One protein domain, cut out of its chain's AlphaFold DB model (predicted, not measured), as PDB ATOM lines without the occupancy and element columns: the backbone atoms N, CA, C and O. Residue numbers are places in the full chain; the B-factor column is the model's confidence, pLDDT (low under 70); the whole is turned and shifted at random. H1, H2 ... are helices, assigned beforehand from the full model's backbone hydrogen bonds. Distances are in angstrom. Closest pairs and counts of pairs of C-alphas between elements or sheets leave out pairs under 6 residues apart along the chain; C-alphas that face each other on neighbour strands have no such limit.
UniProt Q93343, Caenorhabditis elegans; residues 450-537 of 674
ATOM      1  N   GLY A 450     195.624 201.274 194.965       93.10
ATOM      2  CA  GLY A 450     194.877 200.015 195.011       93.10
ATOM      3  C   GLY A 450     195.030 199.142 193.769       93.10
ATOM      4  O   GLY A 450     195.215 197.925 193.883       93.10
ATOM      5  N   GLU A 451     194.983 199.746 192.583       95.35
ATOM      6  CA  GLU A 451     195.214 199.037 191.320       95.35
ATOM      7  C   GLU A 451     196.631 198.468 191.275       95.35
ATOM      8  O   GLU A 451     196.821 197.297 190.953       95.35
ATOM      9  N   ALA A 452     197.615 199.255 191.693       95.45
ATOM     10  CA  ALA A 452     199.007 198.844 191.707       95.45
ATOM     11  C   ALA A 452     199.305 197.705 192.677       95.45
ATOM     12  O   ALA A 452     199.952 196.727 192.310       95.45
ATOM     13  N   VAL A 453     198.790 197.801 193.905       94.49
ATOM     14  CA  VAL A 453     198.855 196.727 194.903       94.49
ATOM     15  C   VAL A 453     198.261 195.447 194.321       94.49
ATOM     16  O   VAL A 453     198.845 194.373 194.449       94.49
ATOM     17  N   THR A 454     197.133 195.556 193.619       93.74
ATOM     18  CA  THR A 454     196.504 194.406 192.963       93.74
ATOM     19  C   THR A 454     197.400 193.821 191.871       93.74
ATOM     20  O   THR A 454     197.593 192.607 191.836       93.74
ATOM     21  N   ILE A 455     198.011 194.661 191.031       95.38
ATOM     22  CA  ILE A 455     198.953 194.231 189.990       95.38
ATOM     23  C   ILE A 455     200.173 193.524 190.598       95.38
ATOM     24  O   ILE A 455     200.521 192.434 190.144       95.38
ATOM     25  N   TYR A 456     200.786 194.071 191.654       95.03
ATOM     26  CA  TYR A 456     201.908 193.420 192.337       95.03
ATOM     27  C   TYR A 456     201.539 192.019 192.842       95.03
ATOM     28  O   TYR A 456     202.321 191.084 192.650       95.03
ATOM     29  N   ARG A 457     200.340 191.843 193.429       92.47
ATOM     30  CA  ARG A 457     199.848 190.511 193.840       92.47
ATOM     31  C   ARG A 457     199.677 189.584 192.656       92.47
ATOM     32  O   ARG A 457     200.096 188.437 192.733       92.47
ATOM     33  N   MET A 458     199.063 190.061 191.575       92.44
ATOM     34  CA  MET A 458     198.844 189.237 190.389       92.44
ATOM     35  C   MET A 458     200.179 188.760 189.812       92.44
ATOM     36  O   MET A 458     200.330 187.570 189.562       92.44
ATOM     37  N   ILE A 459     201.178 189.637 189.694       91.19
ATOM     38  CA  ILE A 459     202.510 189.247 189.210       91.19
ATOM     39  C   ILE A 459     203.172 188.235 190.153       91.19
ATOM     40  O   ILE A 459     203.799 187.291 189.685       91.19
ATOM     41  N   GLU A 460     203.041 188.382 191.474       87.08
ATOM     42  CA  GLU A 460     203.614 187.412 192.418       87.08
ATOM     43  C   GLU A 460     202.910 186.046 192.379       87.08
ATOM     44  O   GLU A 460     203.573 185.018 192.513       87.08
ATOM     45  N   VAL A 461     201.596 186.024 192.138       84.32
ATOM     46  CA  VAL A 461     200.806 184.791 192.006       84.32
ATOM     47  C   VAL A 461     201.078 184.083 190.675       84.32
ATOM     48  O   VAL A 461     201.257 182.868 190.665       84.32
ATOM     49  N   PHE A 462     201.115 184.819 189.558       80.74
ATOM     50  CA  PHE A 462     201.253 184.241 188.213       80.74
ATOM     51  C   PHE A 462     202.704 184.026 187.775       80.74
ATOM     52  O   PHE A 462     202.971 183.118 186.994       80.74
ATOM     53  N   SER A 463     203.643 184.808 188.307       79.99
ATOM     54  CA  SER A 463     205.084 184.608 188.136       79.99
ATOM     55  C   SER A 463     205.739 184.420 189.510       79.99
ATOM     56  O   SER A 463     206.381 185.343 190.036       79.99
ATOM     57  N   PRO A 464     205.559 183.248 190.153       68.75
ATOM     58  CA  PRO A 464     206.244 182.929 191.397       68.75
ATOM     59  C   PRO A 464     207.755 183.079 191.244       68.75
ATOM     60  O   PRO A 464     208.314 182.751 190.200       68.75
ATOM     61  N   ARG A 465     208.444 183.504 192.311       71.10
ATOM     62  CA  ARG A 465     209.893 183.789 192.283       71.10
ATOM     63  C   ARG A 465     210.737 182.678 191.643       71.10
ATOM     64  O   ARG A 465     211.716 182.980 190.984       71.10
ATOM     65  N   HIS A 466     210.357 181.410 191.791       65.88
ATOM     66  CA  HIS A 466     211.104 180.276 191.233       65.88
ATOM     67  C   HIS A 466     211.018 180.129 189.703       65.88
ATOM     68  O   HIS A 466     211.826 179.401 189.137       65.88
ATOM     69  N   PHE A 467     210.087 180.817 189.038       61.40
ATOM     70  CA  PHE A 467     209.978 180.859 187.574       61.40
ATOM     71  C   PHE A 467     210.677 182.068 186.945       61.40
ATOM     72  O   PHE A 467     210.687 182.212 185.725       61.40
ATOM     73  N   ARG A 468     211.243 182.960 187.759       70.46
ATOM     74  CA  ARG A 468     211.793 184.223 187.280       70.46
ATOM     75  C   ARG A 468     213.227 184.048 186.791       70.46
ATOM     76  O   ARG A 468     214.037 183.366 187.419       70.46
ATOM     77  N   HIS A 469     213.541 184.664 185.656       68.90
ATOM     78  CA  HIS A 469     214.876 184.654 185.068       68.90
ATOM     79  C   HIS A 469     215.494 186.055 185.173       68.90
ATOM     80  O   HIS A 469     214.829 187.054 184.907       68.90
ATOM     81  N   GLY A 470     216.763 186.129 185.582       73.67
ATOM     82  CA  GLY A 470     217.513 187.383 185.727       73.67
ATOM     83  C   GLY A 470     217.440 188.004 187.132       73.67
ATOM     84  O   GLY A 470     216.438 187.847 187.817       73.67
ATOM     85  N   PRO A 471     218.497 188.693 187.596       75.44
ATOM     86  CA  PRO A 471     218.566 189.250 188.953       75.44
ATOM     87  C   PRO A 471     217.450 190.268 189.245       75.44
ATOM     88  O   PRO A 471     216.895 190.264 190.344       75.44
ATOM     89  N   ASP A 472     217.056 191.062 188.246       68.18
ATOM     90  CA  ASP A 472     216.076 192.146 188.398       68.18
ATOM     91  C   ASP A 472     214.641 191.650 188.621       68.18
ATOM     92  O   ASP A 472     213.818 192.350 189.207       68.18
ATOM     93  N   SER A 473     214.320 190.427 188.192       70.43
ATOM     94  CA  SER A 473     212.981 189.859 188.368       70.43
ATOM     95  C   SER A 473     212.758 189.335 189.794       70.43
ATOM     96  O   SER A 473     211.612 189.227 190.246       70.43
ATOM     97  N   PHE A 474     213.828 189.066 190.552       70.67
ATOM     98  CA  PHE A 474     213.738 188.612 191.945       70.67
ATOM     99  C   PHE A 474     213.526 189.754 192.942       70.67
ATOM    100  O   PHE A 474     212.867 189.544 193.966       70.67
ATOM    101  N   SER A 475     214.067 190.941 192.667       78.88
ATOM    102  CA  SER A 475     213.929 192.105 193.541       78.88
ATOM    103  C   SER A 475     212.603 192.817 193.291       78.88
ATOM    104  O   SER A 475     212.317 193.257 192.179       78.88
ATOM    105  N   LEU A 476     211.790 192.975 194.339       85.77
ATOM    106  CA  LEU A 476     210.736 193.988 194.312       85.77
ATOM    107  C   LEU A 476     211.380 195.378 194.158       85.77
ATOM    108  O   LEU A 476     212.537 195.553 194.560       85.77
ATOM    109  N   PRO A 477     210.644 196.367 193.621       83.69
ATOM    110  CA  PRO A 477     211.083 197.760 193.586       83.69
ATOM    111  C   PRO A 477     211.708 198.204 194.906       83.69
ATOM    112  O   PRO A 477     211.282 197.746 195.965       83.69
ATOM    113  N   HIS A 478     212.727 199.060 194.843       80.96
ATOM    114  CA  HIS A 478     213.448 199.553 196.026       80.96
ATOM    115  C   HIS A 478     214.053 198.445 196.919       80.96
ATOM    116  O   HIS A 478     214.302 198.655 198.105       80.96
ATOM    117  N   ASN A 479     214.336 197.261 196.356       82.09
ATOM    118  CA  ASN A 479     214.934 196.116 197.055       82.09
ATOM    119  C   ASN A 479     214.122 195.615 198.260       82.09
ATOM    120  O   ASN A 479     214.679 195.084 199.227       82.09
ATOM    121  N   HIS A 480     212.793 195.734 198.221       85.82
ATOM    122  CA  HIS A 480     211.960 195.173 199.279       85.82
ATOM    123  C   HIS A 480     212.061 193.644 199.342       85.82
ATOM    124  O   HIS A 480     211.876 192.936 198.351       85.82
ATOM    125  N   ALA A 481     212.283 193.110 200.547       83.25
ATOM    126  CA  ALA A 481     212.429 191.668 200.759       83.25
ATOM    127  C   ALA A 481     211.144 190.884 200.428       83.25
ATOM    128  O   ALA A 481     211.193 189.753 199.932       83.25
ATOM    129  N   ASN A 482     209.980 191.479 200.699       87.46
ATOM    130  CA  ASN A 482     208.670 190.882 200.471       87.46
ATOM    131  C   ASN A 482     207.609 191.939 200.143       87.46
ATOM    132  O   ASN A 482     207.783 193.132 200.402       87.46
ATOM    133  N   LEU A 483     206.490 191.466 199.596       87.01
ATOM    134  CA  LEU A 483     205.368 192.296 199.165       87.01
ATOM    135  C   LEU A 483     204.788 193.139 200.311       87.01
ATOM    136  O   LEU A 483     204.410 194.286 200.117       87.01
ATOM    137  N   ASN A 484     204.786 192.595 201.532       89.04
ATOM    138  CA  ASN A 484     204.312 193.299 202.725       89.04
ATOM    139  C   ASN A 484     205.193 194.500 203.093       89.04
ATOM    140  O   ASN A 484     204.678 195.494 203.598       89.04
ATOM    141  N   SER A 485     206.503 194.425 202.844       89.30
ATOM    142  CA  SER A 485     207.427 195.543 203.074       89.30
ATOM    143  C   SER A 485     207.177 196.657 202.063       89.30
ATOM    144  O   SER A 485     207.037 197.807 202.467       89.30
ATOM    145  N   LEU A 486     206.998 196.295 200.787       91.19
ATOM    146  CA  LEU A 486     206.580 197.230 199.738       91.19
ATOM    147  C   LEU A 486     205.226 197.874 200.081       91.19
ATOM    148  O   LEU A 486     205.059 199.076 199.931       91.19
ATOM    149  N   TYR A 487     204.264 197.114 200.614       90.82
ATOM    150  CA  TYR A 487     202.972 197.675 201.026       90.82
ATOM    151  C   TYR A 487     203.055 198.621 202.206       90.82
ATOM    152  O   TYR A 487     202.314 199.595 202.225       90.82
ATOM    153  N   ARG A 488     203.937 198.371 203.173       89.40
ATOM    154  CA  ARG A 488     204.147 199.314 204.278       89.40
ATOM    155  C   ARG A 488     204.790 200.616 203.807       89.40
ATOM    156  O   ARG A 488     204.547 201.641 204.432       89.40
ATOM    157  N   GLU A 489     205.577 200.576 202.734       90.64
ATOM    158  CA  GLU A 489     206.133 201.780 202.113       90.64
ATOM    159  C   GLU A 489     205.093 202.522 201.261       90.64
ATOM    160  O   GLU A 489     204.944 203.733 201.397       90.64
ATOM    161  N   LEU A 490     204.331 201.801 200.431       89.75
ATOM    162  CA  LEU A 490     203.283 202.383 199.583       89.75
ATOM    163  C   LEU A 490     202.079 202.898 200.387       89.75
ATOM    164  O   LEU A 490     201.442 203.868 199.987       89.75
ATOM    165  N   LEU A 491     201.759 202.246 201.507       89.07
ATOM    166  CA  LEU A 491     200.666 202.591 202.417       89.07
ATOM    167  C   LEU A 491     201.207 202.687 203.855       89.07
ATOM    168  O   LEU A 491     200.981 201.779 204.667       89.07
ATOM    169  N   PRO A 492     201.931 203.769 204.201       85.21
ATOM    170  CA  PRO A 492     202.404 203.976 205.560       85.21
ATOM    171  C   PRO A 492     201.208 203.993 206.521       85.21
ATOM    172  O   PRO A 492     200.271 204.766 206.292       85.21
ATOM    173  N   PRO A 493     201.226 203.213 207.618       83.00
ATOM    174  CA  PRO A 493     200.060 203.006 208.485       83.00
ATOM    175  C   PRO A 493     199.522 204.288 209.139       83.00
ATOM    176  O   PRO A 493     198.373 204.319 209.564       83.00
ATOM    177  N   ASN A 494     200.338 205.345 209.195       86.02
ATOM    178  CA  ASN A 494     199.982 206.634 209.788       86.02
ATOM    179  C   ASN A 494     199.791 207.747 208.746       86.02
ATOM    180  O   ASN A 494     199.588 208.901 209.119       86.02
ATOM    181  N   SER A 495     199.911 207.439 207.453       82.26
ATOM    182  CA  SER A 495     199.690 208.434 206.407       82.26
ATOM    183  C   SER A 495     198.198 208.518 206.073       82.26
ATOM    184  O   SER A 495     197.522 207.490 206.053       82.26
ATOM    185  N   PRO A 496     197.664 209.712 205.764       83.26
ATOM    186  CA  PRO A 496     196.291 209.864 205.281       83.26
ATOM    187  C   PRO A 496     196.105 209.323 203.849       83.26
ATOM    188  O   PRO A 496     195.085 209.614 203.230       83.26
ATOM    189  N   ILE A 497     197.082 208.574 203.320       81.62
ATOM    190  CA  ILE A 497     197.072 208.053 201.959       81.62
ATOM    191  C   ILE A 497     195.982 206.993 201.852       81.62
ATOM    192  O   ILE A 497     195.971 205.991 202.570       81.62
ATOM    193  N   THR A 498     195.048 207.223 200.940       83.92
ATOM    194  CA  THR A 498     193.948 206.308 200.664       83.92
ATOM    195  C   THR A 498     194.282 205.404 199.482       83.92
ATOM    196  O   THR A 498     195.074 205.738 198.607       83.92
ATOM    197  N   ILE A 499     193.630 204.241 199.412       83.52
ATOM    198  CA  ILE A 499     193.766 203.284 198.294       83.52
ATOM    199  C   ILE A 499     193.405 203.934 196.938       83.52
ATOM    200  O   ILE A 499     193.838 203.463 195.886       83.52
ATOM    201  N   THR A 500     192.626 205.019 196.969       84.39
ATOM    202  CA  THR A 500     192.215 205.818 195.810       84.39
ATOM    203  C   THR A 500     193.242 206.852 195.360       84.39
ATOM    204  O   THR A 500     193.082 207.396 194.268       84.39
ATOM    205  N   ASP A 501     194.292 207.116 196.142       89.82
ATOM    206  CA  ASP A 501     195.307 208.092 195.754       89.82
ATOM    207  C   ASP A 501     196.131 207.573 194.569       89.82
ATOM    208  O   ASP A 501     196.391 206.372 194.420       89.82
ATOM    209  N   THR A 502     196.518 208.491 193.685       91.80
ATOM    210  CA  THR A 502     197.318 208.170 192.500       91.80
ATOM    211  C   THR A 502     198.752 207.869 192.901       91.80
ATOM    212  O   THR A 502     199.352 208.642 193.649       91.80
ATOM    213  N   MET A 503     199.326 206.796 192.360       92.46
ATOM    214  CA  MET A 503     200.756 206.538 192.522       92.46
ATOM    215  C   MET A 503     201.598 207.659 191.924       92.46
ATOM    216  O   MET A 503     201.236 208.243 190.902       92.46
ATOM    217  N   SER A 504     202.746 207.915 192.548       92.52
ATOM    218  CA  SER A 504     203.756 208.801 191.969       92.52
ATOM    219  C   SER A 504     204.359 208.193 190.696       92.52
ATOM    220  O   SER A 504     204.453 206.970 190.561       92.52
ATOM    221  N   ASP A 505     204.793 209.046 189.765       91.30
ATOM    222  CA  ASP A 505     205.331 208.606 188.469       91.30
ATOM    223  C   ASP A 505     206.590 207.736 188.614       91.30
ATOM    224  O   ASP A 505     206.794 206.810 187.830       91.30
ATOM    225  N   SER A 506     207.405 207.969 189.653       91.00
ATOM    226  CA  SER A 506     208.563 207.126 189.976       91.00
ATOM    227  C   SER A 506     208.140 205.708 190.364       91.00
ATOM    228  O   SER A 506     208.641 204.737 189.803       91.00
ATOM    229  N   GLN A 507     207.153 205.575 191.251       92.50
ATOM    230  CA  GLN A 507     206.646 204.267 191.664       92.50
ATOM    231  C   GLN A 507     205.927 203.547 190.507       92.50
ATOM    232  O   GLN A 507     206.003 202.323 190.396       92.50
ATOM    233  N   LEU A 508     205.233 204.284 189.630       93.08
ATOM    234  CA  LEU A 508     204.613 203.724 188.424       93.08
ATOM    235  C   LEU A 508     205.674 203.200 187.446       93.08
ATOM    236  O   LEU A 508     205.514 202.107 186.897       93.08
ATOM    237  N   ALA A 509     206.763 203.947 187.242       92.90
ATOM    238  CA  ALA A 509     207.890 203.503 186.426       92.90
ATOM    239  C   ALA A 509     208.509 202.214 186.988       92.90
ATOM    240  O   ALA A 509     208.790 201.285 186.228       92.90
ATOM    241  N   ASP A 510     208.637 202.110 188.308       92.81
ATOM    242  CA  ASP A 510     209.151 200.904 188.951       92.81
ATOM    243  C   ASP A 510     208.200 199.714 188.849       92.81
ATOM    244  O   ASP A 510     208.651 198.590 188.613       92.81
ATOM    245  N   LEU A 511     206.884 199.926 188.974       94.77
ATOM    246  CA  LEU A 511     205.920 198.857 188.725       94.77
ATOM    247  C   LEU A 511     206.014 198.364 187.278       94.77
ATOM    248  O   LEU A 511     205.971 197.155 187.044       94.77
ATOM    249  N   ARG A 512     206.162 199.270 186.308       94.62
ATOM    250  CA  ARG A 512     206.311 198.902 184.893       94.62
ATOM    251  C   ARG A 512     207.587 198.107 184.648       94.62
ATOM    252  O   ARG A 512     207.502 197.062 184.012       94.62
ATOM    253  N   ARG A 513     208.724 198.521 185.219       92.62
ATOM    254  CA  ARG A 513     209.977 197.746 185.167       92.62
ATOM    255  C   ARG A 513     209.805 196.362 185.784       92.62
ATOM    256  O   ARG A 513     210.183 195.369 185.175       92.62
ATOM    257  N   TYR A 514     209.176 196.284 186.956       93.04
ATOM    258  CA  TYR A 514     208.909 195.011 187.622       93.04
ATOM    259  C   TYR A 514     207.970 194.108 186.807       93.04
ATOM    260  O   TYR A 514     208.181 192.899 186.732       93.04
ATOM    261  N   SER A 515     206.956 194.681 186.156       92.99
ATOM    262  CA  SER A 515     206.031 193.948 185.284       92.99
ATOM    263  C   SER A 515     206.741 193.441 184.027       92.99
ATOM    264  O   SER A 515     206.636 192.259 183.710       92.99
ATOM    265  N   GLN A 516     207.548 194.288 183.381       91.61
ATOM    266  CA  GLN A 516     208.367 193.925 182.219       91.61
ATOM    267  C   GLN A 516     209.382 192.828 182.551       91.61
ATOM    268  O   GLN A 516     209.473 191.851 181.816       91.61
ATOM    269  N   ALA A 517     210.064 192.911 183.698       90.37
ATOM    270  CA  ALA A 517     210.982 191.870 184.172       90.37
ATOM    271  C   ALA A 517     210.289 190.513 184.414       90.37
ATOM    272  O   ALA A 517     210.948 189.478 184.490       90.37
ATOM    273  N   ASN A 518     208.958 190.509 184.536       90.15
ATOM    274  CA  ASN A 518     208.130 189.313 184.679       90.15
ATOM    275  C   ASN A 518     207.342 188.964 183.404       90.15
ATOM    276  O   ASN A 518     206.448 188.123 183.470       90.15
ATOM    277  N   ASN A 519     207.653 189.585 182.259       91.53
ATOM    278  CA  ASN A 519     206.927 189.425 180.993       91.53
ATOM    279  C   ASN A 519     205.415 189.714 181.108       91.53
ATOM    280  O   ASN A 519     204.596 189.092 180.433       91.53
ATOM    281  N   VAL A 520     205.034 190.656 181.974       92.24
ATOM    282  CA  VAL A 520     203.651 191.107 182.153       92.24
ATOM    283  C   VAL A 520     203.507 192.526 181.609       92.24
ATOM    284  O   VAL A 520     204.168 193.455 182.070       92.24
ATOM    285  N   ASP A 521     202.593 192.713 180.656       93.10
ATOM    286  CA  ASP A 521     202.170 194.041 180.209       93.10
ATOM    287  C   ASP A 521     201.280 194.687 181.288       93.10
ATOM    288  O   ASP A 521     200.106 194.336 181.467       93.10
ATOM    289  N   CYS A 522     201.867 195.632 182.028       94.56
ATOM    290  CA  CYS A 522     201.215 196.350 183.119       94.56
ATOM    291  C   CYS A 522     199.969 197.118 182.653       94.56
ATOM    292  O   CYS A 522     198.957 197.128 183.354       94.56
ATOM    293  N   ASP A 523     200.009 197.743 181.473       94.03
ATOM    294  CA  ASP A 523     198.908 198.574 180.978       94.03
ATOM    295  C   ASP A 523     197.751 197.697 180.474       94.03
ATOM    296  O   ASP A 523     196.571 198.031 180.647       94.03
ATOM    297  N   ARG A 524     198.052 196.524 179.900       93.41
ATOM    298  CA  ARG A 524     197.033 195.506 179.604       93.41
ATOM    299  C   ARG A 524     196.385 194.975 180.880       93.41
ATOM    300  O   ARG A 524     195.157 194.893 180.935       93.41
ATOM    301  N   LEU A 525     197.170 194.664 181.912       92.54
ATOM    302  CA  LEU A 525     196.635 194.169 183.181       92.54
ATOM    303  C   LEU A 525     195.770 195.226 183.886       92.54
ATOM    304  O   LEU A 525     194.688 194.906 184.379       92.54
ATOM    305  N   LEU A 526     196.185 196.495 183.851       94.17
ATOM    306  CA  LEU A 526     195.408 197.618 184.376       94.17
ATOM    307  C   LEU A 526     194.076 197.793 183.632       94.17
ATOM    308  O   LEU A 526     193.035 197.970 184.267       94.17
ATOM    309  N   ARG A 527     194.071 197.690 182.294       92.49
ATOM    310  CA  ARG A 527     192.832 197.717 181.492       92.49
ATOM    311  C   ARG A 527     191.876 196.591 181.883       92.49
ATOM    312  O   ARG A 527     190.683 196.841 182.053       92.49
ATOM    313  N   VAL A 528     192.393 195.376 182.074       88.95
ATOM    314  CA  VAL A 528     191.604 194.217 182.520       88.95
ATOM    315  C   VAL A 528     191.033 194.461 183.919       88.95
ATOM    316  O   VAL A 528     189.825 194.318 184.117       88.95
ATOM    317  N   LEU A 529     191.856 194.910 184.871       90.70
ATOM    318  CA  LEU A 529     191.414 195.233 186.231       90.70
ATOM    319  C   LEU A 529     190.311 196.289 186.239       90.70
ATOM    320  O   LEU A 529     189.285 196.093 186.890       90.70
ATOM    321  N   ARG A 530     190.468 197.368 185.467       92.33
ATOM    322  CA  ARG A 530     189.454 198.421 185.343       92.33
ATOM    323  C   ARG A 530     188.163 197.890 184.743       92.33
ATOM    324  O   ARG A 530     187.101 198.093 185.329       92.33
ATOM    325  N   HIS A 531     188.247 197.132 183.653       85.31
ATOM    326  CA  HIS A 531     187.075 196.535 183.016       85.31
ATOM    327  C   HIS A 531     186.301 195.611 183.970       85.31
ATOM    328  O   HIS A 531     185.069 195.644 184.003       85.31
ATOM    329  N   HIS A 532     187.002 194.829 184.795       77.01
ATOM    330  CA  HIS A 532     186.363 193.994 185.812       77.01
ATOM    331  C   HIS A 532     185.836 194.808 186.997       77.01
ATOM    332  O   HIS A 532     184.725 194.555 187.450       77.01
ATOM    333  N   SER A 533     186.565 195.818 187.474       77.44
ATOM    334  CA  SER A 533     186.119 196.659 188.591       77.44
ATOM    335  C   SER A 533     184.838 197.435 188.268       77.44
ATOM    336  O   SER A 533     183.952 197.498 189.116       77.44
ATOM    337  N   ILE A 534     184.685 197.922 187.028       65.24
ATOM    338  CA  ILE A 534     183.468 198.595 186.548       65.24
ATOM    339  C   ILE A 534     182.275 197.632 186.581       65.24
ATOM    340  O   ILE A 534     181.197 198.010 187.032       65.24
ATOM    341  N   LYS A 535     182.468 196.361 186.196       54.28
ATOM    342  CA  LYS A 535     181.413 195.334 186.291       54.28
ATOM    343  C   LYS A 535     180.962 195.072 187.733       54.28
ATOM    344  O   LYS A 535     179.825 194.656 187.937       54.28
ATOM    345  N   PHE A 536     181.819 195.336 188.723       41.94
ATOM    346  CA  PHE A 536     181.538 195.125 190.148       41.94
ATOM    347  C   PHE A 536     181.284 196.410 190.947       41.94
ATOM    348  O   PHE A 536     181.143 196.335 192.167       41.94
ATOM    349  N   ALA A 537     181.215 197.576 190.301       41.74
ATOM    350  CA  ALA A 537     180.871 198.844 190.937       41.74
ATOM    351  C   ALA A 537     179.411 199.221 190.621       41.74
ATOM    352  O   ALA A 537     179.173 200.121 189.816       41.74
TER     353      ALA A 537
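This is residues 450 to 537 of the 674 residues of a protein of Caenorhabditis elegans (UniProt Q93343). Three helices that run roughly along one line, H1, H3 and H4, form a loose triangle, H3 running opposite to H1 and H4; the longest helix, H5, crosses the first part of H1 steeply and leads away from H4, while the short H2 packs on the last residues of H4. Between H3 and H4 the chain makes a wide loop, of which residues 492 to 497 stick out. The printed part has 88 residues with five named helices, H1 to H5 in that order, and no named strand: the class is all helix. The whole is compact, with a radius of gyration of the C-alphas of 13.2 A and spans of 37 by 32 by 21 A.

H1, residues 450 to 462, and H4, residues 505 to 517, are the hubs, touching three other helices each. H1 and H4 only just touch, with 3 pairs of C-alphas within 8 A; the closest are those of Ile 459 and Ser 515, 7.1 A apart, and H4 takes part with residues 511 to 515 alone. They run the same way at a shallow tilt of 15 degrees. With residues 453 to 457 alone, H1 only just touches H3, residues 483 to 490, again with 3 such pairs; the closest C-alphas are those of Val 453 and Tyr 487, 7.4 A apart. These two run opposite ways at a shallow tilt of 18 degrees. H3 and H4 are apart. H5, residues 522 to 535, touches residues 451 to 455 of H1 at a steep tilt of 66 degrees, opposite ways; the closest C-alphas are those of Glu 451 and Leu 526, 7.1 A apart. With residue 522 alone, H5 touches H4, about perpendicular at 75 degrees; the closest C-alphas are those of Ser 515 and Cys 522, 5.8 A apart. Of these four pairs of helices two are at a shallow tilt: the packing is part aligned, part crossed. H2, residues 471 to 474, touches H4 at residues 514 to 517; the closest C-alphas, those of Ser 473 and Ala 517, are 5.1 A apart. In H1, H3, H4 and H5 every O i to N i+4 pair is within hydrogen-bond range; H2 is too short for such a pair, and its one O i to N i+3 pair is within range.

H1 begins at C-alpha 450, (194.877, 200.015, 195.011), and measures 18.3 A from first to last C-alpha. H2 measures 5.7 A and H3 10.3 A. H4 begins at C-alpha 505, (205.331, 208.606, 188.469), and measures 18.2 A. H5 measures 20.1 A and ends at C-alpha 535, (181.413, 195.334, 186.291).

The two C-alphas farthest apart are those of Pro 471 and Ala 537, 38.9 A. The printed part has no cut. The link from H3 to H4, residues 491 to 504, is long; that from H4 to H5 is tight. The mean pLDDT of the printed part is 85.0; residues 464, 466 to 467, 469, 472 and 534 to 537 are under 70.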